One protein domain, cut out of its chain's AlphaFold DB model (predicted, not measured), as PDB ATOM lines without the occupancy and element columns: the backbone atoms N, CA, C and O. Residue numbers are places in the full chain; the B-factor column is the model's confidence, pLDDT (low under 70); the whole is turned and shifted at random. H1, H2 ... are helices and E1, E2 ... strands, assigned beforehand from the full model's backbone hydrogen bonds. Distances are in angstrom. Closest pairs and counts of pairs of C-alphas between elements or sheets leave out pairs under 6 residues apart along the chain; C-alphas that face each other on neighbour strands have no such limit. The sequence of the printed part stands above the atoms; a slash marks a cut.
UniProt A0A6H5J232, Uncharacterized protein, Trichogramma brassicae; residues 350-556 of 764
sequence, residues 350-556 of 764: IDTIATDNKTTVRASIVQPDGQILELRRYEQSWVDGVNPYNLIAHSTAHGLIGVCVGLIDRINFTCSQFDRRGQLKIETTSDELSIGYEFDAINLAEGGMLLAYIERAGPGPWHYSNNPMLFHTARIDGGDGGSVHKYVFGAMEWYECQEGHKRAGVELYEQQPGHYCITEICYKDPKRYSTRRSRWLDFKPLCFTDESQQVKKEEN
ATOM      1  N   ILE A 350      12.058 -19.915 -23.424       98.31
ATOM      2  CA  ILE A 350      12.081 -18.472 -23.193       98.31
ATOM      3  C   ILE A 350      12.516 -18.236 -21.754       98.31
ATOM      4  O   ILE A 350      11.815 -18.633 -20.822       98.31
ATOM      5  N   ASP A 351      13.673 -17.605 -21.587       97.50
ATOM      6  CA  ASP A 351      14.211 -17.214 -20.289       97.50
ATOM      7  C   ASP A 351      14.497 -15.713 -20.212       97.50
ATOM      8  O   ASP A 351      14.530 -15.004 -21.225       97.50
ATOM      9  N   THR A 352      14.659 -15.210 -18.989       96.00
ATOM     10  CA  THR A 352      14.928 -13.797 -18.735       96.00
ATOM     11  C   THR A 352      16.282 -13.613 -18.073       96.00
ATOM     12  O   THR A 352      16.712 -14.382 -17.216       96.00
ATOM     13  N   ILE A 353      16.991 -12.578 -18.510       95.06
ATOM     14  CA  ILE A 353      18.287 -12.189 -17.970       95.06
ATOM     15  C   ILE A 353      18.122 -10.783 -17.405       95.06
ATOM     16  O   ILE A 353      18.090  -9.805 -18.153       95.06
ATOM     17  N   ALA A 354      17.980 -10.696 -16.084       90.94
ATOM     18  CA  ALA A 354      17.910  -9.424 -15.382       90.94
ATOM     19  C   ALA A 354      19.319  -8.839 -15.182       90.94
ATOM     20  O   ALA A 354      20.242  -9.511 -14.722       90.94
ATOM     21  N   THR A 355      19.462  -7.566 -15.527       87.69
ATOM     22  CA  THR A 355      20.592  -6.686 -15.206       87.69
ATOM     23  C   THR A 355      20.043  -5.465 -14.471       87.69
ATOM     24  O   THR A 355      18.839  -5.223 -14.547       87.69
ATOM     25  N   ASP A 356      20.894  -4.687 -13.798       85.62
ATOM     26  CA  ASP A 356      20.478  -3.637 -12.848       85.62
ATOM     27  C   ASP A 356      19.336  -2.724 -13.338       85.62
ATOM     28  O   ASP A 356      18.488  -2.353 -12.538       85.62
ATOM     29  N   ASN A 357      19.262  -2.411 -14.641       85.25
ATOM     30  CA  ASN A 357      18.208  -1.554 -15.212       85.25
ATOM     31  C   ASN A 357      17.474  -2.154 -16.427       85.25
ATOM     32  O   ASN A 357      16.677  -1.468 -17.073       85.25
ATOM     33  N   LYS A 358      17.785  -3.393 -16.819       89.94
ATOM     34  CA  LYS A 358      17.233  -4.004 -18.037       89.94
ATOM     35  C   LYS A 358      16.975  -5.484 -17.834       89.94
ATOM     36  O   LYS A 358      17.828  -6.196 -17.310       89.94
ATOM     37  N   THR A 359      15.857  -5.951 -18.363       91.62
ATOM     38  CA  THR A 359      15.575  -7.377 -18.500       91.62
ATOM     39  C   THR A 359      15.674  -7.735 -19.973       91.62
ATOM     40  O   THR A 359      15.005  -7.145 -20.818       91.62
ATOM     41  N   THR A 360      16.536  -8.686 -20.313       95.06
ATOM     42  CA  THR A 360      16.575  -9.250 -21.663       95.06
ATOM     43  C   THR A 360      15.759 -10.530 -21.676       95.06
ATOM     44  O   THR A 360      16.099 -11.481 -20.976       95.06
ATOM     45  N   VAL A 361      14.706 -10.573 -22.488       96.31
ATOM     46  CA  VAL A 361      13.987 -11.814 -22.794       96.31
ATOM     47  C   VAL A 361      14.731 -12.510 -23.923       96.31
ATOM     48  O   VAL A 361      14.969 -11.907 -24.971       96.31
ATOM     49  N   ARG A 362      15.105 -13.771 -23.743       97.69
ATOM     50  CA  ARG A 362      15.783 -14.563 -24.768       97.69
ATOM     51  C   ARG A 362      14.904 -15.737 -25.172       97.69
ATOM     52  O   ARG A 362      14.539 -16.556 -24.341       97.69
ATOM     53  N   ALA A 363      14.613 -15.838 -26.465       98.38
ATOM     54  CA  ALA A 363      13.931 -16.978 -27.066       98.38
ATOM     55  C   ALA A 363      14.952 -17.877 -27.772       98.38
ATOM     56  O   ALA A 363      15.792 -17.393 -28.534       98.38
ATOM     57  N   SER A 364      14.893 -19.181 -27.519       98.62
ATOM     58  CA  SER A 364      15.811 -20.184 -28.067       98.62
ATOM     59  C   SER A 364      15.105 -21.519 -28.316       98.62
ATOM     60  O   SER A 364      14.051 -21.789 -27.749       98.62
ATOM     61  N   ILE A 365      15.708 -22.388 -29.125       98.56
ATOM     62  CA  ILE A 365      15.316 -23.794 -29.255       98.56
ATOM     63  C   ILE A 365      16.310 -24.653 -28.479       98.56
ATOM     64  O   ILE A 365      17.503 -24.636 -28.779       98.56
ATOM     65  N   VAL A 366      15.820 -25.447 -27.531       98.00
ATOM     66  CA  VAL A 366      16.579 -26.550 -26.933       98.00
ATOM     67  C   VAL A 366      16.438 -27.757 -27.849       98.00
ATOM     68  O   VAL A 366      15.359 -28.339 -27.989       98.00
ATOM     69  N   GLN A 367      17.531 -28.118 -28.506       96.06
ATOM     70  CA  GLN A 367      17.594 -29.264 -29.397       96.06
ATOM     71  C   GLN A 367      17.559 -30.585 -28.603       96.06
ATOM     72  O   GLN A 367      17.835 -30.612 -27.399       96.06
ATOM     73  N   PRO A 368      17.220 -31.718 -29.248       92.06
ATOM     74  CA  PRO A 368      17.126 -33.014 -28.569       92.06
ATOM     75  C   PRO A 368      18.428 -33.490 -27.915       92.06
ATOM     76  O   PRO A 368      18.381 -34.293 -26.984       92.06
ATOM     77  N   ASP A 369      19.572 -33.021 -28.412       93.00
ATOM     78  CA  ASP A 369      20.906 -33.301 -27.880       93.00
ATOM     79  C   ASP A 369      21.334 -32.333 -26.763       93.00
ATOM     80  O   ASP A 369      22.405 -32.509 -26.186       93.00
ATOM     81  N   GLY A 370      20.497 -31.341 -26.443       94.50
ATOM     82  CA  GLY A 370      20.760 -30.344 -25.414       94.50
ATOM     83  C   GLY A 370      21.378 -29.039 -25.902       94.50
ATOM     84  O   GLY A 370      21.536 -28.112 -25.105       94.50
ATOM     85  N   GLN A 371      21.719 -28.930 -27.191       96.81
ATOM     86  CA  GLN A 371      22.238 -27.680 -27.742       96.81
ATOM     87  C   GLN A 371      21.159 -26.599 -27.750       96.81
ATOM     88  O   GLN A 371      19.991 -26.859 -28.041       96.81
ATOM     89  N   ILE A 372      21.558 -25.366 -27.447       97.88
ATOM     90  CA  ILE A 372      20.669 -24.206 -27.471       97.88
ATOM     91  C   ILE A 372      20.929 -23.434 -28.760       97.88
ATOM     92  O   ILE A 372      22.020 -22.905 -28.966       97.88
ATOM     93  N   LEU A 373      19.912 -23.348 -29.612       97.88
ATOM     94  CA  LEU A 373      19.897 -22.479 -30.781       97.88
ATOM     95  C   LEU A 373      19.154 -21.191 -30.425       97.88
ATOM     96  O   LEU A 373      17.931 -21.194 -30.309       97.88
ATOM     97  N   GLU A 374      19.886 -20.096 -30.238       98.31
ATOM     98  CA  GLU A 374      19.279 -18.793 -29.957       98.31
ATOM     99  C   GLU A 374      18.485 -18.292 -31.174       98.31
ATOM    100  O   GLU A 374      18.993 -18.289 -32.295       98.31
ATOM    101  N   LEU A 375      17.237 -17.876 -30.947       98.31
ATOM    102  CA  LEU A 375      16.366 -17.308 -31.977       98.31
ATOM    103  C   LEU A 375      16.438 -15.782 -31.969       98.31
ATOM    104  O   LEU A 375      16.666 -15.154 -33.004       98.31
ATOM    105  N   ARG A 376      16.212 -15.178 -30.793       97.88
ATOM    106  CA  ARG A 376      16.119 -13.722 -30.630       97.88
ATOM    107  C   ARG A 376      16.329 -13.297 -29.181       97.88
ATOM    108  O   ARG A 376      15.987 -14.026 -28.249       97.88
ATOM    109  N   ARG A 377      16.830 -12.072 -29.009       97.12
ATOM    110  CA  ARG A 377      16.850 -11.335 -27.741       97.12
ATOM    111  C   ARG A 377      15.990 -10.088 -27.867       97.12
ATOM    112  O   ARG A 377      16.119  -9.356 -28.846       97.12
ATOM    113  N   TYR A 378      15.165  -9.844 -26.861       95.12
ATOM    114  CA  TYR A 378      14.315  -8.670 -26.745       95.12
ATOM    115  C   TYR A 378      14.776  -7.885 -25.521       95.12
ATOM    116  O   TYR A 378      14.724  -8.383 -24.396       95.12
ATOM    117  N   GLU A 379      15.283  -6.673 -25.735       92.25
ATOM    118  CA  GLU A 379      15.655  -5.789 -24.633       92.25
ATOM    119  C   GLU A 379      14.415  -5.074 -24.095       92.25
ATOM    120  O   GLU A 379      13.739  -4.360 -24.834       92.25
ATOM    121  N   GLN A 380      14.146  -5.234 -22.800       84.19
ATOM    122  CA  GLN A 380      13.120  -4.495 -22.078       84.19
ATOM    123  C   GLN A 380      13.774  -3.641 -20.994       84.19
ATOM    124  O   GLN A 380      14.550  -4.131 -20.168       84.19
ATOM    125  N   SER A 381      13.435  -2.356 -20.962       83.12
ATOM    126  CA  SER A 381      13.552  -1.574 -19.736       83.12
ATOM    127  C   SER A 381      12.469  -2.038 -18.767       83.12
ATOM    128  O   SER A 381      11.322  -2.276 -19.157       83.12
ATOM    129  N   TRP A 382      12.869  -2.275 -17.520       72.12
ATOM    130  CA  TRP A 382      12.001  -2.891 -16.530       72.12
ATOM    131  C   TRP A 382      11.500  -1.872 -15.522       72.12
ATOM    132  O   TRP A 382      12.275  -1.068 -15.010       72.12
ATOM    133  N   VAL A 383      10.211  -1.959 -15.201       75.69
ATOM    134  CA  VAL A 383       9.650  -1.297 -14.025       75.69
ATOM    135  C   VAL A 383       9.643  -2.307 -12.887       75.69
ATOM    136  O   VAL A 383       9.055  -3.386 -13.006       75.69
ATOM    137  N   ASP A 384      10.290  -1.944 -11.781       77.88
ATOM    138  CA  ASP A 384      10.370  -2.773 -10.582       77.88
ATOM    139  C   ASP A 384       9.002  -3.345 -10.181       77.88
ATOM    140  O   ASP A 384       8.000  -2.637 -10.058       77.88
ATOM    141  N   GLY A 385       8.968  -4.656  -9.939       78.81
ATOM    142  CA  GLY A 385       7.807  -5.349  -9.375       78.81
ATOM    143  C   GLY A 385       6.783  -5.905 -10.371       78.81
ATOM    144  O   GLY A 385       5.855  -6.592  -9.935       78.81
ATOM    145  N   VAL A 386       6.934  -5.684 -11.679       81.88
ATOM    146  CA  VAL A 386       6.201  -6.475 -12.687       81.88
ATOM    147  C   VAL A 386       6.856  -7.871 -12.776       81.88
ATOM    148  O   VAL A 386       7.979  -8.053 -12.305       81.88
ATOM    149  N   ASN A 387       6.208  -8.877 -13.380       85.75
ATOM    150  CA  ASN A 387       6.862 -10.130 -13.806       85.75
ATOM    151  C   ASN A 387       7.077 -10.110 -15.340       85.75
ATOM    152  O   ASN A 387       6.078  -9.947 -16.047       85.75
ATOM    153  N   PRO A 388       8.308 -10.285 -15.876       89.19
ATOM    154  CA  PRO A 388       8.575 -10.248 -17.327       89.19
ATOM    155  C   PRO A 388       7.775 -11.273 -18.118       89.19
ATOM    156  O   PRO A 388       7.325 -10.982 -19.224       89.19
ATOM    157  N   TYR A 389       7.475 -12.420 -17.520       90.94
ATOM    158  CA  TYR A 389       6.690 -13.475 -18.153       90.94
ATOM    159  C   TYR A 389       5.224 -13.120 -18.408       90.94
ATOM    160  O   TYR A 389       4.564 -13.789 -19.202       90.94
ATOM    161  N   ASN A 390       4.715 -12.058 -17.778       86.88
ATOM    162  CA  ASN A 390       3.372 -11.549 -18.054       86.88
ATOM    163  C   ASN A 390       3.314 -10.723 -19.350       86.88
ATOM    164  O   ASN A 390       2.224 -10.380 -19.800       86.88
ATOM    165  N   LEU A 391       4.469 -10.383 -19.931       90.06
ATOM    166  CA  LEU A 391       4.602  -9.593 -21.157       90.06
ATOM    167  C   LEU A 391       5.175 -10.419 -22.311       90.06
ATOM    168  O   LEU A 391       5.782  -9.866 -23.229       90.06
ATOM    169  N   ILE A 392       5.023 -11.740 -22.230       93.69
ATOM    170  CA  ILE A 392       5.492 -12.689 -23.230       93.69
ATOM    171  C   ILE A 392       4.316 -13.578 -23.628       93.69
ATOM    172  O   ILE A 392       3.820 -14.371 -22.821       93.69
ATOM    173  N   ALA A 393       3.934 -13.493 -24.897       95.44
ATOM    174  CA  ALA A 393       3.089 -14.481 -25.550       95.44
ATOM    175  C   ALA A 393       3.923 -15.341 -26.489       95.44
ATOM    176  O   ALA A 393       4.894 -14.870 -27.087       95.44
ATOM    177  N   HIS A 394       3.548 -16.606 -26.626       97.19
ATOM    178  CA  HIS A 394       4.251 -17.517 -27.511       97.19
ATOM    179  C   HIS A 394       3.317 -18.581 -28.070       97.19
ATOM    180  O   HIS A 394       2.298 -18.902 -27.473       97.19
ATOM    181  N   SER A 395       3.698 -19.159 -29.205       97.44
ATOM    182  CA  SER A 395       2.966 -20.255 -29.829       97.44
ATOM    183  C   SER A 395       3.909 -21.203 -30.553       97.44
ATOM    184  O   SER A 395       4.814 -20.757 -31.260       97.44
ATOM    185  N   THR A 396       3.662 -22.507 -30.436       97.31
ATOM    186  CA  THR A 396       4.317 -23.556 -31.240       97.31
ATOM    187  C   THR A 396       3.363 -24.195 -32.264       97.31
ATOM    188  O   THR A 396       3.666 -25.229 -32.870       97.31
ATOM    189  N   ALA A 397       2.188 -23.585 -32.476       96.12
ATOM    190  CA  ALA A 397       1.156 -24.095 -33.373       96.12
ATOM    191  C   ALA A 397       1.614 -24.118 -34.843       96.12
ATOM    192  O   ALA A 397       2.488 -23.357 -35.262       96.12
ATOM    193  N   HIS A 398       1.013 -25.022 -35.625       96.44
ATOM    194  CA  HIS A 398       1.233 -25.190 -37.071       96.44
ATOM    195  C   HIS A 398       2.692 -25.379 -37.512       96.44
ATOM    196  O   HIS A 398       3.050 -25.111 -38.656       96.44
ATOM    197  N   GLY A 399       3.555 -25.872 -36.621       95.81
ATOM    198  CA  GLY A 399       4.971 -26.060 -36.931       95.81
ATOM    199  C   GLY A 399       5.737 -24.749 -37.118       95.81
ATOM    200  O   GLY A 399       6.769 -24.726 -37.789       95.81
ATOM    201  N   LEU A 400       5.244 -23.678 -36.508       97.62
ATOM    202  CA  LEU A 400       5.891 -22.378 -36.425       97.62
ATOM    203  C   LEU A 400       6.189 -22.067 -34.957       97.62
ATOM    204  O   LEU A 400       5.634 -22.689 -34.055       97.62
ATOM    205  N   ILE A 401       7.081 -21.113 -34.720       98.50
ATOM    206  CA  ILE A 401       7.446 -20.615 -33.395       98.50
ATOM    207  C   ILE A 401       7.157 -19.123 -33.397       98.50
ATOM    208  O   ILE A 401       7.876 -18.370 -34.042       98.50
ATOM    209  N   GLY A 402       6.106 -18.701 -32.710       98.06
ATOM    210  CA  GLY A 402       5.745 -17.296 -32.545       98.06
ATOM    211  C   GLY A 402       6.152 -16.836 -31.158       98.06
ATOM    212  O   GLY A 402       5.892 -17.550 -30.190       98.06
ATOM    213  N   VAL A 403       6.794 -15.678 -31.051       98.00
ATOM    214  CA  VAL A 403       7.146 -15.043 -29.776       98.00
ATOM    215  C   VAL A 403       6.839 -13.558 -29.876       98.00
ATOM    216  O   VAL A 403       7.357 -12.878 -30.758       98.00
ATOM    217  N   CYS A 404       6.014 -13.056 -28.966       96.56
ATOM    218  CA  CYS A 404       5.636 -11.656 -28.861       96.56
ATOM    219  C   CYS A 404       6.018 -11.126 -27.484       96.56
ATOM    220  O   CYS A 404       5.646 -11.706 -26.465       96.56
ATOM    221  N   VAL A 405       6.750 -10.017 -27.459       94.88
ATOM    222  CA  VAL A 405       7.317  -9.429 -26.248       94.88
ATOM    223  C   VAL A 405       6.899  -7.963 -26.149       94.88
ATOM    224  O   VAL A 405       7.216  -7.164 -27.031       94.88
ATOM    225  N   GLY A 406       6.174  -7.610 -25.085       90.50
ATOM    226  CA  GLY A 406       5.738  -6.237 -24.808       90.50
ATOM    227  C   GLY A 406       6.858  -5.397 -24.188       90.50
ATOM    228  O   GLY A 406       7.656  -5.911 -23.413       90.50
ATOM    229  N   LEU A 407       6.938  -4.109 -24.508       81.19
ATOM    230  CA  LEU A 407       7.925  -3.164 -23.980       81.19
ATOM    231  C   LEU A 407       7.214  -2.190 -23.027       81.19
ATOM    232  O   LEU A 407       6.441  -1.341 -23.475       81.19
ATOM    233  N   ILE A 408       7.481  -2.309 -21.720       68.69
ATOM    234  CA  ILE A 408       6.750  -1.582 -20.658       68.69
ATOM    235  C   ILE A 408       6.732  -0.068 -20.893       68.69
ATOM    236  O   ILE A 408       5.698   0.574 -20.734       68.69
ATOM    237  N   ASP A 409       7.859   0.504 -21.311       67.62
ATOM    238  CA  ASP A 409       8.017   1.958 -21.338       67.62
ATOM    239  C   ASP A 409       7.334   2.652 -22.521       67.62
ATOM    240  O   ASP A 409       7.326   3.884 -22.569       67.62
ATOM    241  N   ARG A 410       6.823   1.913 -23.518       59.78
ATOM    242  CA  ARG A 410       6.467   2.532 -24.807       59.78
ATOM    243  C   ARG A 410       5.139   2.148 -25.419       59.78
ATOM    244  O   ARG A 410       4.875   2.663 -26.489       59.78
ATOM    245  N   ILE A 411       4.319   1.291 -24.809       72.75
ATOM    246  CA  ILE A 411       3.144   0.711 -25.499       72.75
ATOM    247  C   ILE A 411       3.565  -0.199 -26.685       72.75
ATOM    248  O   ILE A 411       2.758  -0.891 -27.292       72.75
ATOM    249  N   ASN A 412       4.862  -0.293 -26.981       86.88
ATOM    250  CA  ASN A 412       5.364  -1.057 -28.107       86.88
ATOM    251  C   ASN A 412       5.422  -2.540 -27.767       86.88
ATOM    252  O   ASN A 412       5.723  -2.924 -26.641       86.88
ATOM    253  N   PHE A 413       5.263  -3.384 -28.771       91.38
ATOM    254  CA  PHE A 413       5.594  -4.798 -28.684       91.38
ATOM    255  C   PHE A 413       6.378  -5.217 -29.918       91.38
ATOM    256  O   PHE A 413       6.308  -4.578 -30.968       91.38
ATOM    257  N   THR A 414       7.156  -6.284 -29.783       94.69
ATOM    258  CA  THR A 414       7.843  -6.922 -30.907       94.69
ATOM    259  C   THR A 414       7.408  -8.368 -30.990       94.69
ATOM    260  O   THR A 414       7.533  -9.107 -30.015       94.69
ATOM    261  N   CYS A 415       6.911  -8.771 -32.151       96.56
ATOM    262  CA  CYS A 415       6.559 -10.144 -32.458       96.56
ATOM    263  C   CYS A 415       7.500 -10.695 -33.521       96.56
ATOM    264  O   CYS A 415       7.760 -10.049 -34.535       96.56
ATOM    265  N   SER A 416       7.978 -11.914 -33.317       97.88
ATOM    266  CA  SER A 416       8.803 -12.635 -34.275       97.88
ATOM    267  C   SER A 416       8.233 -14.032 -34.481       97.88
ATOM    268  O   SER A 416       7.852 -14.698 -33.519       97.88
ATOM    269  N   GLN A 417       8.198 -14.481 -35.729       98.06
ATOM    270  CA  GLN A 417       7.816 -15.839 -36.091       98.06
ATOM    271  C   GLN A 417       8.985 -16.542 -36.774       98.06
ATOM    272  O   GLN A 417       9.589 -15.997 -37.699       98.06
ATOM    273  N   PHE A 418       9.270 -17.767 -36.356       98.19
ATOM    274  CA  PHE A 418      10.321 -18.627 -36.886       98.19
ATOM    275  C   PHE A 418       9.722 -19.949 -37.365       98.19
ATOM    276  O   PHE A 418       8.651 -20.362 -36.919       98.19
ATOM    277  N   ASP A 419      10.422 -20.654 -38.249       97.38
ATOM    278  CA  ASP A 419      10.138 -22.074 -38.469       97.38
ATOM    279  C   ASP A 419      10.783 -22.965 -37.391       97.38
ATOM    280  O   ASP A 419      11.566 -22.510 -36.555       97.38
ATOM    281  N   ARG A 420      10.497 -24.275 -37.426       95.88
ATOM    282  CA  ARG A 420      11.083 -25.264 -36.492       95.88
ATOM    283  C   ARG A 420      12.612 -25.346 -36.519       95.88
ATOM    284  O   ARG A 420      13.192 -25.980 -35.644       95.88
ATOM    285  N   ARG A 421      13.271 -24.779 -37.533       96.62
ATOM    286  CA  ARG A 421      14.737 -24.742 -37.644       96.62
ATOM    287  C   ARG A 421      15.317 -23.435 -37.106       96.62
ATOM    288  O   ARG A 421      16.526 -23.250 -37.184       96.62
ATOM    289  N   GLY A 422      14.471 -22.547 -36.594       97.44
ATOM    290  CA  GLY A 422      14.858 -21.241 -36.087       97.44
ATOM    291  C   GLY A 422      15.091 -20.193 -37.172       97.44
ATOM    292  O   GLY A 422      15.663 -19.148 -36.880       97.44
ATOM    293  N   GLN A 423      14.669 -20.430 -38.420       98.12
ATOM    294  CA  GLN A 423      14.763 -19.390 -39.445       98.12
ATOM    295  C   GLN A 423      13.628 -18.389 -39.265       98.12
ATOM    296  O   GLN A 423      12.456 -18.771 -39.288       98.12
ATOM    297  N   LEU A 424      13.985 -17.113 -39.128       97.75
ATOM    298  CA  LEU A 424      13.034 -16.010 -39.042       97.75
ATOM    299  C   LEU A 424      12.181 -15.938 -40.320       97.75
ATOM    300  O   LEU A 424      12.710 -15.949 -41.432       97.75
ATOM    301  N   LYS A 425      10.860 -15.874 -40.149       96.94
ATOM    302  CA  LYS A 425       9.863 -15.699 -41.216       96.94
ATOM    303  C   LYS A 425       9.258 -14.306 -41.196       96.94
ATOM    304  O   LYS A 425       9.098 -13.707 -42.250       96.94
ATOM    305  N   ILE A 426       8.923 -13.812 -40.006       96.44
ATOM    306  CA  ILE A 426       8.257 -12.522 -39.803       96.44
ATOM    307  C   ILE A 426       8.877 -11.866 -38.579       96.44
ATOM    308  O   ILE A 426       9.095 -12.529 -37.566       96.44
ATOM    309  N   GLU A 427       9.112 -10.565 -38.654       96.31
ATOM    310  CA  GLU A 427       9.361  -9.724 -37.494       96.31
ATOM    311  C   GLU A 427       8.553  -8.445 -37.656       96.31
ATOM    312  O   GLU A 427       8.602  -7.809 -38.706       96.31
ATOM    313  N   THR A 428       7.798  -8.088 -36.626       95.12
ATOM    314  CA  THR A 428       7.043  -6.842 -36.590       95.12
ATOM    315  C   THR A 428       7.224  -6.176 -35.238       95.12
ATOM    316  O   THR A 428       7.253  -6.839 -34.197       95.12
ATOM    317  N   THR A 429       7.347  -4.857 -35.258       93.50
ATOM    318  CA  THR A 429       7.323  -4.018 -34.067       93.50
ATOM    319  C   THR A 429       6.233  -2.992 -34.282       93.50
ATOM    320  O   THR A 429       6.229  -2.302 -35.297       93.50
ATOM    321  N   SER A 430       5.314  -2.888 -33.332       89.56
ATOM    322  CA  SER A 430       4.202  -1.951 -33.414       89.56
ATOM    323  C   SER A 430       4.026  -1.260 -32.071       89.56
ATOM    324  O   SER A 430       4.146  -1.883 -31.016       89.56
ATOM    325  N   ASP A 431       3.797   0.045 -32.134       86.75
ATOM    326  CA  ASP A 431       3.400   0.931 -31.038       86.75
ATOM    327  C   ASP A 431       1.880   1.109 -30.976       86.75
ATOM    328  O   ASP A 431       1.346   1.845 -30.149       86.75
ATOM    329  N   GLU A 432       1.164   0.437 -31.872       81.75
ATOM    330  CA  GLU A 432      -0.233   0.725 -32.077       81.75
ATOM    331  C   GLU A 432      -1.140   0.011 -31.052       81.75
ATOM    332  O   GLU A 432      -2.292   0.409 -30.869       81.75
ATOM    333  N   LEU A 433      -0.663  -1.045 -30.385       78.19
ATOM    334  CA  LEU A 433      -1.447  -1.798 -29.401       78.19
ATOM    335  C   LEU A 433      -1.127  -1.341 -27.980       78.19
ATOM    336  O   LEU A 433      -0.044  -1.611 -27.481       78.19
ATOM    337  N   SER A 434      -2.102  -0.748 -27.288       73.88
ATOM    338  CA  SER A 434      -2.023  -0.485 -25.844       73.88
ATOM    339  C   SER A 434      -2.146  -1.778 -25.045       73.88
ATOM    340  O   SER A 434      -3.216  -2.116 -24.541       73.88
ATOM    341  N   ILE A 435      -1.048  -2.533 -24.968       70.00
ATOM    342  CA  ILE A 435      -1.002  -3.791 -24.222       70.00
ATOM    343  C   ILE A 435      -0.990  -3.461 -22.729       70.00
ATOM    344  O   ILE A 435       0.033  -3.078 -22.161       70.00
ATOM    345  N   GLY A 436      -2.165  -3.590 -22.112       62.22
ATOM    346  CA  GLY A 436      -2.390  -3.282 -20.710       62.22
ATOM    347  C   GLY A 436      -1.648  -4.236 -19.789       62.22
ATOM    348  O   GLY A 436      -0.837  -3.791 -18.989       62.22
ATOM    349  N   TYR A 437      -1.940  -5.534 -19.911       67.50
ATOM    350  CA  TYR A 437      -1.388  -6.654 -19.138       67.50
ATOM    351  C   TYR A 437      -1.707  -7.971 -19.869       67.50
ATOM    352  O   TYR A 437      -2.594  -7.954 -20.715       67.50
ATOM    353  N   GLU A 438      -0.993  -9.059 -19.532       76.69
ATOM    354  CA  GLU A 438      -1.213 -10.469 -19.938       76.69
ATOM    355  C   GLU A 438      -1.854 -10.656 -21.328       76.69
ATOM    356  O   GLU A 438      -3.060 -10.516 -21.514       76.69
ATOM    357  N   PHE A 439      -1.038 -11.020 -22.311       88.50
ATOM    358  CA  PHE A 439      -1.490 -11.307 -23.669       88.50
ATOM    359  C   PHE A 439      -1.044 -12.708 -24.089       88.50
ATOM    360  O   PHE A 439      -0.112 -13.271 -23.510       88.50
ATOM    361  N   ASP A 440      -1.717 -13.267 -25.089       94.19
ATOM    362  CA  ASP A 440      -1.414 -14.590 -25.628       94.19
ATOM    363  C   ASP A 440      -1.442 -14.591 -27.156       94.19
ATOM    364  O   ASP A 440      -2.016 -13.695 -27.776       94.19
ATOM    365  N   ALA A 441      -0.787 -15.568 -27.778       95.81
ATOM    366  CA  ALA A 441      -0.624 -15.608 -29.222       95.81
ATOM    367  C   ALA A 441      -0.802 -17.020 -29.771       95.81
ATOM    368  O   ALA A 441      -0.406 -18.001 -29.150       95.81
ATOM    369  N   ILE A 442      -1.319 -17.113 -30.994       97.25
ATOM    370  CA  ILE A 442      -1.340 -18.352 -31.769       97.25
ATOM    371  C   ILE A 442      -0.794 -18.101 -33.173       97.25
ATOM    372  O   ILE A 442      -1.150 -17.118 -33.820       97.25
ATOM    373  N   ASN A 443       0.098 -18.972 -33.649       97.56
ATOM    374  CA  ASN A 443       0.527 -18.940 -35.050       97.56
ATOM    375  C   ASN A 443      -0.635 -19.329 -35.968       97.56
ATOM    376  O   ASN A 443      -1.466 -20.144 -35.587       97.56
ATOM    377  N   LEU A 444      -0.643 -18.818 -37.195       95.81
ATOM    378  CA  LEU A 444      -1.591 -19.221 -38.231       95.81
ATOM    379  C   LEU A 444      -0.950 -20.213 -39.200       95.81
ATOM    380  O   LEU A 444       0.248 -20.146 -39.477       95.81
ATOM    381  N   ALA A 445      -1.753 -21.134 -39.738       93.69
ATOM    382  CA  ALA A 445      -1.279 -22.174 -40.656       93.69
ATOM    383  C   ALA A 445      -0.657 -21.611 -41.947       93.69
ATOM    384  O   ALA A 445       0.277 -22.193 -42.497       93.69
ATOM    385  N   GLU A 446      -1.167 -20.474 -42.417       92.75
ATOM    386  CA  GLU A 446      -0.702 -19.750 -43.606       92.75
ATOM    387  C   GLU A 446       0.480 -18.798 -43.329       92.75
ATOM    388  O   GLU A 446       0.988 -18.149 -44.244       92.75
ATOM    389  N   GLY A 447       0.975 -18.767 -42.088       93.50
ATOM    390  CA  GLY A 447       1.949 -17.790 -41.612       93.50
ATOM    391  C   GLY A 447       1.271 -16.570 -40.990       93.50
ATOM    392  O   GLY A 447       0.105 -16.281 -41.243       93.50
ATOM    393  N   GLY A 448       2.006 -15.857 -40.140       95.69
ATOM    394  CA  GLY A 448       1.425 -14.806 -39.305       95.69
ATOM    395  C   GLY A 448       0.891 -15.334 -37.975       95.69
ATOM    396  O   GLY A 448       1.072 -16.508 -37.636       95.69
ATOM    397  N   MET A 449       0.294 -14.450 -37.182       96.88
ATOM    398  CA  MET A 449      -0.132 -14.736 -35.807       96.88
ATOM    399  C   MET A 449      -1.440 -14.019 -35.477       96.88
ATOM    400  O   MET A 449      -1.673 -12.906 -35.944       96.88
ATOM    401  N   LEU A 450      -2.258 -14.613 -34.615       95.88
ATOM    402  CA  LEU A 450      -3.266 -13.878 -33.857       95.88
ATOM    403  C   LEU A 450      -2.709 -13.580 -32.467       95.88
ATOM    404  O   LEU A 450      -2.069 -14.430 -31.851       95.88
ATOM    405  N   LEU A 451      -2.964 -12.370 -31.989       94.56
ATOM    406  CA  LEU A 451      -2.511 -11.852 -30.709       94.56
ATOM    407  C   LEU A 451      -3.734 -11.407 -29.911       94.56
ATOM    408  O   LEU A 451      -4.369 -10.416 -30.269       94.56
ATOM    409  N   ALA A 452      -4.073 -12.129 -28.848       92.25
ATOM    410  CA  ALA A 452      -5.096 -11.723 -27.895       92.25
ATOM    411  C   ALA A 452      -4.466 -10.818 -26.838       92.25
ATOM    412  O   ALA A 452      -3.531 -11.232 -26.159       92.25
ATOM    413  N   TYR A 453      -4.974  -9.599 -26.685       87.50
ATOM    414  CA  TYR A 453      -4.454  -8.614 -25.742       87.50
ATOM    415  C   TYR A 453      -5.583  -7.927 -24.976       87.50
ATOM    416  O   TYR A 453      -6.731  -7.868 -25.426       87.50
ATOM    417  N   ILE A 454      -5.232  -7.411 -23.800       82.38
ATOM    418  CA  ILE A 454      -6.136  -6.646 -22.951       82.38
ATOM    419  C   ILE A 454      -5.868  -5.163 -23.169       82.38
ATOM    420  O   ILE A 454      -4.773  -4.673 -22.887       82.38
ATOM    421  N   GLU A 455      -6.883  -4.445 -23.629       80.38
ATOM    422  CA  GLU A 455      -6.878  -2.992 -23.738       80.38
ATOM    423  C   GLU A 455      -7.741  -2.379 -22.643       80.38
ATOM    424  O   GLU A 455      -8.707  -2.968 -22.158       80.38
ATOM    425  N   ARG A 456      -7.404  -1.163 -22.234       75.62
ATOM    426  CA  ARG A 456      -8.188  -0.433 -21.248       75.62
ATOM    427  C   ARG A 456      -9.136   0.530 -21.945       75.62
ATOM    428  O   ARG A 456      -8.697   1.444 -22.632       75.62
ATOM    429  N   ALA A 457     -10.429   0.393 -21.683       73.75
ATOM    430  CA  ALA A 457     -11.422   1.344 -22.146       73.75
ATOM    431  C   ALA A 457     -11.373   2.630 -21.309       73.75
ATOM    432  O   ALA A 457     -11.707   2.643 -20.120       73.75
ATOM    433  N   GLY A 458     -10.995   3.730 -21.956       70.25
ATOM    434  CA  GLY A 458     -11.230   5.087 -21.474       70.25
ATOM    435  C   GLY A 458      -9.982   5.850 -21.006       70.25
ATOM    436  O   GLY A 458      -9.034   5.259 -20.478       70.25
ATOM    437  N   PRO A 459      -9.995   7.190 -21.147       62.78
ATOM    438  CA  PRO A 459      -8.913   8.056 -20.706       62.78
ATOM    439  C   PRO A 459      -8.883   8.108 -19.176       62.78
ATOM    440  O   PRO A 459      -9.791   8.616 -18.523       62.78
ATOM    441  N   GLY A 460      -7.834   7.569 -18.569       62.44
ATOM    442  CA  GLY A 460      -7.630   7.689 -17.131       62.44
ATOM    443  C   GLY A 460      -6.290   7.106 -16.702       62.44
ATOM    444  O   GLY A 460      -5.820   6.150 -17.315       62.44
ATOM    445  N   PRO A 461      -5.648   7.628 -15.647       60.75
ATOM    446  CA  PRO A 461      -4.404   7.055 -15.145       60.75
ATOM    447  C   PRO A 461      -4.634   5.628 -14.631       60.75
ATOM    448  O   PRO A 461      -5.725   5.293 -14.157       60.75
ATOM    449  N   TRP A 462      -3.607   4.780 -14.747       57.50
ATOM    450  CA  TRP A 462      -3.606   3.337 -14.435       57.50
ATOM    451  C   TRP A 462      -4.185   2.968 -13.062       57.50
ATOM    452  O   TRP A 462      -4.640   1.848 -12.859       57.50
ATOM    453  N   HIS A 463      -4.222   3.918 -12.130       56.78
ATOM    454  CA  HIS A 463      -4.599   3.688 -10.739       56.78
ATOM    455  C   HIS A 463      -6.111   3.719 -10.450       56.78
ATOM    456  O   HIS A 463      -6.512   3.333  -9.355       56.78
ATOM    457  N   TYR A 464      -6.965   4.137 -11.396       57.00
ATOM    458  CA  TYR A 464      -8.420   4.058 -11.208       57.00
ATOM    459  C   TYR A 464      -8.954   2.699 -11.679       57.00
ATOM    460  O   TYR A 464      -9.083   2.438 -12.877       57.00
ATOM    461  N   SER A 465      -9.270   1.848 -10.701       56.78
ATOM    462  CA  SER A 465      -9.649   0.430 -10.801       56.78
ATOM    463  C   SER A 465     -10.944   0.115 -11.559       56.78
ATOM    464  O   SER A 465     -11.329  -1.046 -11.616       56.78
ATOM    465  N   ASN A 466     -11.641   1.115 -12.100       65.31
ATOM    466  CA  ASN A 466     -13.012   0.944 -12.594       65.31
ATOM    467  C   ASN A 466     -13.153   1.109 -14.115       65.31
ATOM    468  O   ASN A 466     -14.267   1.030 -14.624       65.31
ATOM    469  N   ASN A 467     -12.066   1.382 -14.840       65.31
ATOM    470  CA  ASN A 467     -12.127   1.502 -16.300       65.31
ATOM    471  C   ASN A 467     -12.197   0.107 -16.912       65.31
ATOM    472  O   ASN A 467     -11.224  -0.613 -16.685       65.31
ATOM    473  N   PRO A 468     -13.250  -0.261 -17.673       69.62
ATOM    474  CA  PRO A 468     -13.416  -1.593 -18.246       69.62
ATOM    475  C   PRO A 468     -12.153  -2.042 -18.993       69.62
ATOM    476  O   PRO A 468     -11.517  -1.258 -19.690       69.62
ATOM    477  N   MET A 469     -11.765  -3.297 -18.807       73.69
ATOM    478  CA  MET A 469     -10.741  -3.950 -19.603       73.69
ATOM    479  C   MET A 469     -11.484  -4.660 -20.727       73.69
ATOM    480  O   MET A 469     -12.558  -5.218 -20.503       73.69
ATOM    481  N   LEU A 470     -10.971  -4.542 -21.939       77.75
ATOM    482  CA  LEU A 470     -11.556  -5.102 -23.142       77.75
ATOM    483  C   LEU A 470     -10.569  -6.093 -23.732       77.75
ATOM    484  O   LEU A 470      -9.375  -5.811 -23.828       77.75
ATOM    485  N   PHE A 471     -11.083  -7.248 -24.136       79.69
ATOM    486  CA  PHE A 471     -10.303  -8.209 -24.890       79.69
ATOM    487  C   PHE A 471     -10.417  -7.925 -26.370       79.69
ATOM    488  O   PHE A 471     -11.511  -7.903 -26.950       79.69
ATOM    489  N   HIS A 472      -9.256  -7.783 -26.983       86.44
ATOM    490  CA  HIS A 472      -9.133  -7.640 -28.412       86.44
ATOM    491  C   HIS A 472      -8.206  -8.704 -28.962       86.44
ATOM    492  O   HIS A 472      -7.338  -9.245 -28.276       86.44
ATOM    493  N   THR A 473      -8.402  -8.995 -30.235       91.12
ATOM    494  CA  THR A 473      -7.479  -9.797 -31.015       91.12
ATOM    495  C   THR A 473      -6.973  -8.954 -32.166       91.12
ATOM    496  O   THR A 473      -7.762  -8.362 -32.904       91.12
ATOM    497  N   ALA A 474      -5.656  -8.894 -32.305       92.38
ATOM    498  CA  ALA A 474      -4.992  -8.382 -33.490       92.38
ATOM    499  C   ALA A 474      -4.513  -9.554 -34.351       92.38
ATOM    500  O   ALA A 474      -4.165 -10.615 -33.833       92.38
ATOM    501  N   ARG A 475      -4.476  -9.352 -35.665       94.19
ATOM    502  CA  ARG A 475      -3.862 -10.263 -36.632       94.19
ATOM    503  C   ARG A 475      -2.576  -9.634 -37.139       94.19
ATOM    504  O   ARG A 475      -2.544  -8.447 -37.440       94.19
ATOM    505  N   ILE A 476      -1.521 -10.430 -37.197       94.69
ATOM    506  CA  ILE A 476      -0.216 -10.058 -37.733       94.69
ATOM    507  C   ILE A 476      -0.031 -10.868 -39.005       94.69
ATOM    508  O   ILE A 476       0.174 -12.081 -38.925       94.69
ATOM    509  N   ASP A 477      -0.118 -10.221 -40.163       92.06
ATOM    510  CA  ASP A 477      -0.106 -10.920 -41.447       92.06
ATOM    511  C   ASP A 477       1.314 -11.203 -41.938       92.06
ATOM    512  O   ASP A 477       2.168 -10.321 -42.032       92.06
ATOM    513  N   GLY A 478       1.572 -12.465 -42.287       88.44
ATOM    514  CA  GLY A 478       2.884 -12.886 -42.777       88.44
ATOM    515  C   GLY A 478       3.192 -12.485 -44.215       88.44
ATOM    516  O   GLY A 478       4.358 -12.275 -44.545       88.44
ATOM    517  N   GLY A 479       2.167 -12.361 -45.064       87.00
ATOM    518  CA  GLY A 479       2.327 -12.000 -46.477       87.00
ATOM    519  C   GLY A 479       2.726 -10.540 -46.695       87.00
ATOM    520  O   GLY A 479       3.519 -10.248 -47.589       87.00
ATOM    521  N   ASP A 480       2.256  -9.650 -45.821       84.31
ATOM    522  CA  ASP A 480       2.393  -8.195 -45.958       84.31
ATOM    523  C   ASP A 480       3.544  -7.634 -45.106       84.31
ATOM    524  O   ASP A 480       3.537  -6.483 -44.672       84.31
ATOM    525  N   GLY A 481       4.558  -8.464 -44.841       84.88
ATOM    526  CA  GLY A 481       5.740  -8.059 -44.080       84.88
ATOM    527  C   GLY A 481       5.474  -7.809 -42.592       84.88
ATOM    528  O   GLY A 481       6.231  -7.071 -41.969       84.88
ATOM    529  N   GLY A 482       4.430  -8.417 -42.014       88.31
ATOM    530  CA  GLY A 482       4.108  -8.283 -40.592       88.31
ATOM    531  C   GLY A 482       3.189  -7.107 -40.259       88.31
ATOM    532  O   GLY A 482       3.290  -6.570 -39.153       88.31
ATOM    533  N   SER A 483       2.313  -6.687 -41.180       92.38
ATOM    534  CA  SER A 483       1.284  -5.679 -40.896       92.38
ATOM    535  C   SER A 483       0.389  -6.119 -39.735       92.38
ATOM    536  O   SER A 483       0.027  -7.290 -39.612       92.38
ATOM    537  N   VAL A 484       0.043  -5.169 -38.863       92.31
ATOM    538  CA  VAL A 484      -0.799  -5.413 -37.688       92.31
ATOM    539  C   VAL A 484      -2.206  -4.894 -37.966       92.31
ATOM    540  O   VAL A 484      -2.431  -3.695 -38.098       92.31
ATOM    541  N   HIS A 485      -3.173  -5.801 -38.026       91.38
ATOM    542  CA  HIS A 485      -4.590  -5.496 -38.163       91.38
ATOM    543  C   HIS A 485      -5.256  -5.628 -36.797       91.38
ATOM    544  O   HIS A 485      -5.362  -6.723 -36.245       91.38
ATOM    545  N   LYS A 486      -5.680  -4.507 -36.216       87.81
ATOM    546  CA  LYS A 486      -6.322  -4.488 -34.896       87.81
ATOM    547  C   LYS A 486      -7.790  -4.887 -34.960       87.81
ATOM    548  O   LYS A 486      -8.420  -4.792 -36.011       87.81
ATOM    549  N   TYR A 487      -8.342  -5.229 -33.795       82.31
ATOM    550  CA  TYR A 487      -9.781  -5.428 -33.584       82.31
ATOM    551  C   TYR A 487     -10.419  -6.455 -34.523       82.31
ATOM    552  O   TYR A 487     -11.601  -6.371 -34.848       82.31
ATOM    553  N   VAL A 488      -9.630  -7.449 -34.921       81.00
ATOM    554  CA  VAL A 488     -10.052  -8.561 -35.773       81.00
ATOM    555  C   VAL A 488     -11.166  -9.342 -35.088       81.00
ATOM    556  O   VAL A 488     -12.174  -9.690 -35.696       81.00
ATOM    557  N   PHE A 489     -11.025  -9.513 -33.778       79.00
ATOM    558  CA  PHE A 489     -12.112  -9.866 -32.889       79.00
ATOM    559  C   PHE A 489     -12.102  -8.922 -31.686       79.00
ATOM    560  O   PHE A 489     -11.049  -8.516 -31.192       79.00
ATOM    561  N   GLY A 490     -13.291  -8.552 -31.222       66.38
ATOM    562  CA  GLY A 490     -13.470  -7.745 -30.026       66.38
ATOM    563  C   GLY A 490     -14.707  -8.214 -29.288       66.38
ATOM    564  O   GLY A 490     -15.828  -7.983 -29.749       66.38
ATOM    565  N   ALA A 491     -14.505  -8.858 -28.142       64.94
ATOM    566  CA  ALA A 491     -15.579  -9.118 -27.202       64.94
ATOM    567  C   ALA A 491     -15.663  -7.917 -26.257       64.94
ATOM    568  O   ALA A 491     -14.835  -7.758 -25.364       64.94
ATOM    569  N   MET A 492     -16.679  -7.066 -26.438       58.06
ATOM    570  CA  MET A 492     -16.999  -5.986 -25.490       58.06
ATOM    571  C   MET A 492     -17.690  -6.522 -24.226       58.06
ATOM    572  O   MET A 492     -18.618  -5.906 -23.693       58.06
ATOM    573  N   GLU A 493     -17.313  -7.710 -23.767       59.28
ATOM    574  CA  GLU A 493     -17.819  -8.200 -22.500       59.28
ATOM    575  C   GLU A 493     -16.999  -7.556 -21.390       59.28
ATOM    576  O   GLU A 493     -15.772  -7.518 -21.434       59.28
ATOM    577  N   TRP A 494     -17.714  -6.951 -20.441       54.44
ATOM    578  CA  TRP A 494     -17.110  -6.344 -19.267       54.44
ATOM    579  C   TRP A 494     -16.210  -7.371 -18.601       54.44
ATOM    580  O   TRP A 494     -16.695  -8.407 -18.158       54.44
ATOM    581  N   TYR A 495     -14.925  -7.050 -18.522       59.91
ATOM    582  CA  TYR A 495     -13.967  -7.860 -17.801       59.91
ATOM    583  C   TYR A 495     -14.408  -8.021 -16.348       59.91
ATOM    584  O   TYR A 495     -14.356  -7.076 -15.556       59.91
ATOM    585  N   GLU A 496     -14.868  -9.206 -15.961       60.75
ATOM    586  CA  GLU A 496     -15.325  -9.426 -14.588       60.75
ATOM    587  C   GLU A 496     -14.139  -9.518 -13.613       60.75
ATOM    588  O   GLU A 496     -14.301  -9.364 -12.389       60.75
ATOM    589  N   CYS A 497     -12.904  -9.674 -14.119       65.38
ATOM    590  CA  CYS A 497     -11.729  -9.711 -13.252       65.38
ATOM    591  C   CYS A 497     -11.310  -8.335 -12.677       65.38
ATOM    592  O   CYS A 497     -10.284  -8.243 -12.006       65.38
ATOM    593  N   GLN A 498     -12.113  -7.275 -12.838       56.47
ATOM    594  CA  GLN A 498     -11.759  -5.904 -12.437       56.47
ATOM    595  C   GLN A 498     -11.700  -5.575 -10.951       56.47
ATOM    596  O   GLN A 498     -11.088  -4.576 -10.576       56.47
ATOM    597  N   GLU A 499     -12.285  -6.381 -10.071       57.84
ATOM    598  CA  GLU A 499     -12.220  -6.087  -8.637       57.84
ATOM    599  C   GLU A 499     -10.825  -6.397  -8.061       57.84
ATOM    600  O   GLU A 499     -10.641  -7.465  -7.482       57.84
ATOM    601  N   GLY A 500      -9.865  -5.476  -8.247       54.66
ATOM    602  CA  GLY A 500      -8.655  -5.148  -7.455       54.66
ATOM    603  C   GLY A 500      -7.718  -6.252  -6.931       54.66
ATOM    604  O   GLY A 500      -6.722  -5.958  -6.268       54.66
ATOM    605  N   HIS A 501      -8.034  -7.524  -7.144       54.81
ATOM    606  CA  HIS A 501      -7.596  -8.641  -6.304       54.81
ATOM    607  C   HIS A 501      -7.466  -9.954  -7.097       54.81
ATOM    608  O   HIS A 501      -7.320 -11.028  -6.501       54.81
ATOM    609  N   LYS A 502      -7.571  -9.882  -8.427       60.31
ATOM    610  CA  LYS A 502      -7.697 -11.024  -9.333       60.31
ATOM    611  C   LYS A 502      -6.502 -11.034 -10.294       60.31
ATOM    612  O   LYS A 502      -6.134  -9.990 -10.822       60.31
ATOM    613  N   ARG A 503      -5.873 -12.197 -10.463       66.75
ATOM    614  CA  ARG A 503      -5.027 -12.478 -11.625       66.75
ATOM    615  C   ARG A 503      -5.926 -12.794 -12.814       66.75
ATOM    616  O   ARG A 503      -7.067 -13.233 -12.639       66.75
ATOM    617  N   ALA A 504      -5.378 -12.516 -13.979       72.56
ATOM    618  CA  ALA A 504      -6.097 -12.105 -15.160       72.56
ATOM    619  C   ALA A 504      -5.471 -12.801 -16.367       72.56
ATOM    620  O   ALA A 504      -4.691 -12.187 -17.076       72.56
ATOM    621  N   GLY A 505      -5.773 -14.086 -16.554       81.75
ATOM    622  CA  GLY A 505      -5.194 -14.873 -17.640       81.75
ATOM    623  C   GLY A 505      -6.024 -14.789 -18.914       81.75
ATOM    624  O   GLY A 505      -7.256 -14.754 -18.858       81.75
ATOM    625  N   VAL A 506      -5.339 -14.827 -20.053       87.19
ATOM    626  CA  VAL A 506      -5.938 -15.057 -21.368       87.19
ATOM    627  C   VAL A 506      -5.196 -16.191 -22.064       87.19
ATOM    628  O   VAL A 506      -3.977 -16.299 -21.938       87.19
ATOM    629  N   GLU A 507      -5.931 -17.062 -22.750       91.81
ATOM    630  CA  GLU A 507      -5.359 -18.100 -23.612       91.81
ATOM    631  C   GLU A 507      -6.060 -18.088 -24.966       91.81
ATOM    632  O   GLU A 507      -7.289 -18.095 -25.023       91.81
ATOM    633  N   LEU A 508      -5.291 -18.085 -26.049       93.94
ATOM    634  CA  LEU A 508      -5.785 -18.124 -27.415       93.94
ATOM    635  C   LEU A 508      -5.448 -19.484 -28.030       93.94
ATOM    636  O   LEU A 508      -4.289 -19.884 -28.102       93.94
ATOM    637  N   TYR A 509      -6.464 -20.203 -28.498       95.31
ATOM    638  CA  TYR A 509      -6.291 -21.531 -29.079       95.31
ATOM    639  C   TYR A 509      -7.187 -21.734 -30.296       95.31
ATOM    640  O   TYR A 509      -8.229 -21.102 -30.448       95.31
ATOM    641  N   GLU A 510      -6.785 -22.650 -31.168       95.12
ATOM    642  CA  GLU A 510      -7.578 -23.064 -32.320       95.12
ATOM    643  C   GLU A 510      -8.339 -24.349 -31.971       95.12
ATOM    644  O   GLU A 510      -7.744 -25.365 -31.603       95.12
ATOM    645  N   GLN A 511      -9.670 -24.308 -32.042       93.31
ATOM    646  CA  GLN A 511     -10.516 -25.476 -31.778       93.31
ATOM    647  C   GLN A 511     -10.618 -26.377 -33.014       93.31
ATOM    648  O   GLN A 511     -10.621 -27.605 -32.908       93.31
ATOM    649  N   GLN A 512     -10.737 -25.752 -34.183       92.88
ATOM    650  CA  GLN A 512     -10.741 -26.359 -35.511       92.88
ATOM    651  C   GLN A 512     -10.068 -25.373 -36.468       92.88
ATOM    652  O   GLN A 512     -10.091 -24.182 -36.169       92.88
ATOM    653  N   PRO A 513      -9.523 -25.812 -37.616       93.31
ATOM    654  CA  PRO A 513      -8.914 -24.903 -38.584       93.31
ATOM    655  C   PRO A 513      -9.790 -23.668 -38.869       93.31
ATOM    656  O   PRO A 513     -10.958 -23.813 -39.249       93.31
ATOM    657  N   GLY A 514      -9.251 -22.470 -38.623       91.31
ATOM    658  CA  GLY A 514      -9.946 -21.184 -38.809       91.31
ATOM    659  C   GLY A 514     -11.030 -20.852 -37.768       91.31
ATOM    660  O   GLY A 514     -11.762 -19.873 -37.925       91.31
ATOM    661  N   HIS A 515     -11.167 -21.672 -36.720       93.38
ATOM    662  CA  HIS A 515     -12.068 -21.475 -35.582       93.38
ATOM    663  C   HIS A 515     -11.240 -21.276 -34.315       93.38
ATOM    664  O   HIS A 515     -10.755 -22.232 -33.697       93.38
ATOM    665  N   TYR A 516     -11.108 -20.019 -33.923       93.75
ATOM    666  CA  TYR A 516     -10.289 -19.594 -32.801       93.75
ATOM    667  C   TYR A 516     -11.152 -19.353 -31.577       93.75
ATOM    668  O   TYR A 516     -12.317 -18.975 -31.676       93.75
ATOM    669  N   CYS A 517     -10.575 -19.565 -30.407       93.62
ATOM    670  CA  CYS A 517     -11.232 -19.324 -29.143       93.62
ATOM    671  C   CYS A 517     -10.275 -18.629 -28.182       93.62
ATOM    672  O   CYS A 517      -9.093 -18.955 -28.116       93.62
ATOM    673  N   ILE A 518     -10.815 -17.694 -27.412       91.25
ATOM    674  CA  ILE A 518     -10.141 -17.022 -26.309       91.25
ATOM    675  C   ILE A 518     -10.748 -17.551 -25.021       91.25
ATOM    676  O   ILE A 518     -11.961 -17.481 -24.842       91.25
ATOM    677  N   THR A 519      -9.923 -18.057 -24.118       89.81
ATOM    678  CA  THR A 519     -10.337 -18.359 -22.753       89.81
ATOM    679  C   THR A 519      -9.924 -17.212 -21.841       89.81
ATOM    680  O   THR A 519      -8.737 -16.968 -21.635       89.81
ATOM    681  N   GLU A 520     -10.915 -16.543 -21.257       86.31
ATOM    682  CA  GLU A 520     -10.726 -15.602 -20.153       86.31
ATOM    683  C   GLU A 520     -10.690 -16.350 -18.817       86.31
ATOM    684  O   GLU A 520     -11.497 -17.255 -18.572       86.31
ATOM    685  N   ILE A 521      -9.749 -15.969 -17.948       84.88
ATOM    686  CA  ILE A 521      -9.512 -16.650 -16.676       84.88
ATOM    687  C   ILE A 521      -9.333 -15.629 -15.558       84.88
ATOM    688  O   ILE A 521      -8.287 -14.992 -15.425       84.88
ATOM    689  N   CYS A 522     -10.332 -15.544 -14.682       81.81
ATOM    690  CA  CYS A 522     -10.263 -14.737 -13.470       81.81
ATOM    691  C   CYS A 522     -10.041 -15.629 -12.257       81.81
ATOM    692  O   CYS A 522     -10.885 -16.469 -11.942       81.81
ATOM    693  N   TYR A 523      -8.983 -15.394 -11.482       78.94
ATOM    694  CA  TYR A 523      -8.838 -16.052 -10.182       78.94
ATOM    695  C   TYR A 523      -8.224 -15.133  -9.133       78.94
ATOM    696  O   TYR A 523      -7.357 -14.310  -9.409       78.94
ATOM    697  N   LYS A 524      -8.688 -15.256  -7.888       71.25
ATOM    698  CA  LYS A 524      -8.168 -14.459  -6.768       71.25
ATOM    699  C   LYS A 524      -6.738 -14.890  -6.430       71.25
ATOM    700  O   LYS A 524      -6.512 -16.079  -6.210       71.25
ATOM    701  N   ASP A 525      -5.808 -13.937  -6.311       64.81
ATOM    702  CA  ASP A 525      -4.457 -14.230  -5.812       64.81
ATOM    703  C   ASP A 525      -4.536 -14.522  -4.299       64.81
ATOM    704  O   ASP A 525      -4.861 -13.619  -3.512       64.81
ATOM    705  N   PRO A 526      -4.270 -15.766  -3.855       58.69
ATOM    706  CA  PRO A 526      -4.396 -16.130  -2.449       58.69
ATOM    707  C   PRO A 526      -3.406 -15.376  -1.551       58.69
ATOM    708  O   PRO A 526      -3.659 -15.261  -0.353       58.69
ATOM    709  N   LYS A 527      -2.305 -14.830  -2.095       61.72
ATOM    710  CA  LYS A 527      -1.260 -14.164  -1.303       61.72
ATOM    711  C   LYS A 527      -1.690 -12.811  -0.741       61.72
ATOM    712  O   LYS A 527      -1.162 -12.401   0.288       61.72
ATOM    713  N   ARG A 528      -2.609 -12.097  -1.401       57.66
ATOM    714  CA  ARG A 528      -2.893 -10.694  -1.051       57.66
ATOM    715  C   ARG A 528      -4.059 -10.494  -0.076       57.66
ATOM    716  O   ARG A 528      -4.089  -9.455   0.574       57.66
ATOM    717  N   TYR A 529      -4.997 -11.442   0.076       56.62
ATOM    718  CA  TYR A 529      -6.205 -11.200   0.888       56.62
ATOM    719  C   TYR A 529      -6.793 -12.446   1.571       56.62
ATOM    720  O   TYR A 529      -7.219 -13.392   0.913       56.62
ATOM    721  N   SER A 530      -6.959 -12.372   2.897       54.53
ATOM    722  CA  SER A 530      -7.519 -13.420   3.771       54.53
ATOM    723  C   SER A 530      -9.055 -13.438   3.873       54.53
ATOM    724  O   SER A 530      -9.622 -14.191   4.667       54.53
ATOM    725  N   THR A 531      -9.774 -12.605   3.113       53.25
ATOM    726  CA  THR A 531     -11.218 -12.427   3.335       53.25
ATOM    727  C   THR A 531     -12.041 -13.664   2.953       53.25
ATOM    728  O   THR A 531     -11.995 -14.144   1.820       53.25
ATOM    729  N   ARG A 532     -12.856 -14.114   3.923       53.75
ATOM    730  CA  ARG A 532     -13.760 -15.288   3.957       53.75
ATOM    731  C   ARG A 532     -14.789 -15.414   2.818       53.75
ATOM    732  O   ARG A 532     -15.523 -16.399   2.793       53.75
ATOM    733  N   ARG A 533     -14.891 -14.461   1.883       52.97
ATOM    734  CA  ARG A 533     -15.826 -14.592   0.752       52.97
ATOM    735  C   ARG A 533     -15.236 -15.538  -0.291       52.97
ATOM    736  O   ARG A 533     -14.279 -15.228  -0.994       52.97
ATOM    737  N   SER A 534     -15.816 -16.728  -0.297       47.38
ATOM    738  CA  SER A 534     -15.511 -17.880  -1.127       47.38
ATOM    739  C   SER A 534     -15.484 -17.577  -2.628       47.38
ATOM    740  O   SER A 534     -16.470 -17.086  -3.160       47.38
ATOM    741  N   ARG A 535     -14.421 -18.069  -3.278       56.44
ATOM    742  CA  ARG A 535     -14.440 -18.754  -4.585       56.44
ATOM    743  C   ARG A 535     -14.948 -17.939  -5.777       56.44
ATOM    744  O   ARG A 535     -16.086 -18.109  -6.190       56.44
ATOM    745  N   TRP A 536     -14.036 -17.228  -6.421       65.50
ATOM    746  CA  TRP A 536     -14.245 -16.767  -7.789       65.50
ATOM    747  C   TRP A 536     -13.070 -17.289  -8.613       65.50
ATOM    748  O   TRP A 536     -11.966 -16.752  -8.544       65.50
ATOM    749  N   LEU A 537     -13.288 -18.453  -9.228       79.06
ATOM    750  CA  LEU A 537     -12.596 -18.836 -10.451       79.06
ATOM    751  C   LEU A 537     -13.662 -18.692 -11.527       79.06
ATOM    752  O   LEU A 537     -14.598 -19.495 -11.511       79.06
ATOM    753  N   ASP A 538     -13.515 -17.688 -12.377       81.56
ATOM    754  CA  ASP A 538     -14.290 -17.555 -13.605       81.56
ATOM    755  C   ASP A 538     -13.419 -18.032 -14.770       81.56
ATOM    756  O   ASP A 538     -12.205 -17.813 -14.779       81.56
ATOM    757  N   PHE A 539     -14.027 -18.784 -15.678       83.88
ATOM    758  CA  PHE A 539     -13.354 -19.434 -16.791       83.88
ATOM    759  C   PHE A 539     -14.309 -19.481 -17.975       83.88
ATOM    760  O   PHE A 539     -15.283 -20.244 -17.960       83.88
ATOM    761  N   LYS A 540     -14.016 -18.685 -19.002       87.25
ATOM    762  CA  LYS A 540     -14.967 -18.392 -20.068       87.25
ATOM    763  C   LYS A 540     -14.320 -18.479 -21.454       87.25
ATOM    764  O   LYS A 540     -13.621 -17.552 -21.860       87.25
ATOM    765  N   PRO A 541     -14.558 -19.575 -22.194       89.00
ATOM    766  CA  PRO A 541     -14.158 -19.682 -23.589       89.00
ATOM    767  C   PRO A 541     -15.155 -18.971 -24.520       89.00
ATOM    768  O   PRO A 541     -16.358 -19.255 -24.513       89.00
ATOM    769  N   LEU A 542     -14.631 -18.080 -25.359       89.69
ATOM    770  CA  LEU A 542     -15.331 -17.325 -26.396       89.69
ATOM    771  C   LEU A 542     -14.720 -17.656 -27.755       89.69
ATOM    772  O   LEU A 542     -13.528 -17.446 -27.946       89.69
ATOM    773  N   CYS A 543     -15.519 -18.150 -28.698       90.75
ATOM    774  CA  CYS A 543     -15.025 -18.583 -30.005       90.75
ATOM    775  C   CYS A 543     -15.487 -17.663 -31.138       90.75
ATOM    776  O   CYS A 543     -16.580 -17.098 -31.086       90.75
ATOM    777  N   PHE A 544     -14.657 -17.548 -32.169       90.69
ATOM    778  CA  PHE A 544     -14.871 -16.756 -33.374       90.69
ATOM    779  C   PHE A 544     -14.219 -17.436 -34.586       90.69
ATOM    780  O   PHE A 544     -13.399 -18.343 -34.449       90.69
ATOM    781  N   THR A 545     -14.605 -17.015 -35.787       89.31
ATOM    782  CA  THR A 545     -14.058 -17.535 -37.049       89.31
ATOM    783  C   THR A 545     -13.357 -16.436 -37.828       89.31
ATOM    784  O   THR A 545     -13.646 -15.254 -37.623       89.31
ATOM    785  N   ASP A 546     -12.495 -16.801 -38.775       77.00
ATOM    786  CA  ASP A 546     -11.908 -15.816 -39.692       77.00
ATOM    787  C   ASP A 546     -12.966 -15.067 -40.516       77.00
ATOM    788  O   ASP A 546     -12.849 -13.871 -40.756       77.00
ATOM    789  N   GLU A 547     -14.068 -15.724 -40.876       73.19
ATOM    790  CA  GLU A 547     -15.161 -15.091 -41.627       73.19
ATOM    791  C   GLU A 547     -15.914 -14.038 -40.802       73.19
ATOM    792  O   GLU A 547     -16.347 -13.017 -41.340       73.19
ATOM    793  N   SER A 548     -16.019 -14.230 -39.480       66.44
ATOM    794  CA  SER A 548     -16.647 -13.245 -38.588       66.44
ATOM    795  C   SER A 548     -15.914 -11.892 -38.570       66.44
ATOM    796  O   SER A 548     -16.496 -10.885 -38.166       66.44
ATOM    797  N   GLN A 549     -14.678 -11.853 -39.083       57.59
ATOM    798  CA  GLN A 549     -13.847 -10.656 -39.231       57.59
ATOM    799  C   GLN A 549     -14.302  -9.770 -40.405       57.59
ATOM    800  O   GLN A 549     -14.121  -8.553 -40.363       57.59
ATOM    801  N   GLN A 550     -14.905 -10.346 -41.455       50.91
ATOM    802  CA  GLN A 550     -15.223  -9.609 -42.688       50.91
ATOM    803  C   GLN A 550     -16.498  -8.765 -42.571       50.91
ATOM    804  O   GLN A 550     -16.567  -7.670 -43.128       50.91
ATOM    805  N   VAL A 551     -17.480  -9.222 -41.788       47.31
ATOM    806  CA  VAL A 551     -18.824  -8.615 -41.752       47.31
ATOM    807  C   VAL A 551     -18.823  -7.187 -41.181       47.31
ATOM    808  O   VAL A 551     -19.657  -6.378 -41.566       47.31
ATOM    809  N   LYS A 552     -17.861  -6.821 -40.319       51.47
ATOM    810  CA  LYS A 552     -17.787  -5.461 -39.744       51.47
ATOM    811  C   LYS A 552     -17.068  -4.433 -40.619       51.47
ATOM    812  O   LYS A 552     -17.246  -3.235 -40.403       51.47
ATOM    813  N   LYS A 553     -16.253  -4.864 -41.589       50.16
ATOM    814  CA  LYS A 553     -15.482  -3.934 -42.430       50.16
ATOM    815  C   LYS A 553     -16.381  -3.219 -43.445       50.16
ATOM    816  O   LYS A 553     -16.213  -2.026 -43.659       50.16
ATOM    817  N   GLU A 554     -17.393  -3.909 -43.973       49.34
ATOM    818  CA  GLU A 554     -18.369  -3.312 -44.899       49.34
ATOM    819  C   GLU A 554     -19.332  -2.325 -44.214       49.34
ATOM    820  O   GLU A 554     -19.769  -1.360 -44.839       49.34
ATOM    821  N   GLU A 555     -19.634  -2.505 -42.923       48.19
ATOM    822  CA  GLU A 555     -20.490  -1.562 -42.189       48.19
ATOM    823  C   GLU A 555     -19.750  -0.259 -41.840       48.19
ATOM    824  O   GLU A 555     -20.332   0.820 -41.955       48.19
ATOM    825  N   ASN A 556     -18.458  -0.324 -41.500       46.19
ATOM    826  CA  ASN A 556     -17.672   0.861 -41.127       46.19
ATOM    827  C   ASN A 556     -17.298   1.771 -42.308       46.19
ATOM    828  O   ASN A 556     -17.170   2.976 -42.105       46.19
TER     829      ASN A 556
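Overview. This is residues 350 to 556 of the 764 residues of an uncharacterized protein of Trichogramma brassicae (UniProt A0A6H5J232). Four antiparallel sheets are stacked like slabs in chain order, E1 to E3, E4 to E7, E8 to E11 and E12 to E14, each partly or largely face to face with the next. The strands of the first two slabs run nearly in line, those of the later slabs cross, and the short helix H2 lies farthest from the middle. The printed part has 207 residues with 14 named strands and two short helices, H1 between E3 and E4 and H2 after E14. It is mostly strand and compact, with a radius of gyration of the C-alphas of 17.7 A and spans of 51 by 50 by 32 A.

Arrangement. The stack of sheets, one sheet facing the next, is made of four meanders, in which each strand is the antiparallel neighbour of the one before and forms a hairpin with it. E1, residues 350 to 355, E2, 358 to 366, and E3, 372 to 381, come first; N 353 and O 360, 2.8 A, and N 361 and O 378, 2.9 A, are within hydrogen-bond range. E3 bends by 65 degrees at residue 375. H1, residues 388 to 391, only grazes this sheet and the next. That one runs E4, 392 to 395, E5, 400 to 406, E6, 413 to 419, and E7, 424 to 430, with N 393 and O 404 at 2.9 A, N 403 and O 416 at 2.9 A and N 415 and O 428 at 2.8 A. Its strands stand at 10 degrees to those of the first sheet; the closest C-alphas of E3 and E5, Tyr 378 and Val 405, are 7.1 A apart. E8, 440 to 443, E9, 448 to 456, E10, 469 to 477, and E11, 483 to 491, form a strongly twisted sheet, with N 442 and O 450 at 2.9 A, N 451 and O 474 at 2.8 A and N 475 and O 485 at 2.8 A. Its strands stand at 43 degrees to those of the sheet before; the closest C-alphas of E4 and E8, Ala 393 and Asp 440, are 4.5 A apart. E12, 502 to 512, E13, 515 to 524, and E14, 537 to 545, follow at 38 degrees, with N 507 and O 519 at 3.0 A and N 518 and O 542 at 2.8 A. The closest C-alphas of E8 and E12, Asp 440 and Glu 507, are 5.7 A apart. H2, residues 551 to 556, is on none of the four sheets; 1 of its 2 O i to N i+4 pairs is within range, and H1 is too short for one.

Along the chain. E1 begins at C-alpha 350 (12.081, -18.472, -23.193). E12, the longest strand, measures 30.5 A and E13 29.9 A. H2 ends at C-alpha 556 (-17.672, 0.861, -41.127).

Size, cuts and confidence. The C-alphas of Asp 369 and Glu 555, the two farthest apart, are 54.1 A apart. The printed part has no cut. The links E9 to E10 and E13 to E14 are long. The mean pLDDT of the printed part is 82.4; 50 residues are under 70, among them 490 to 503, 525 to 536 and 548 to 556.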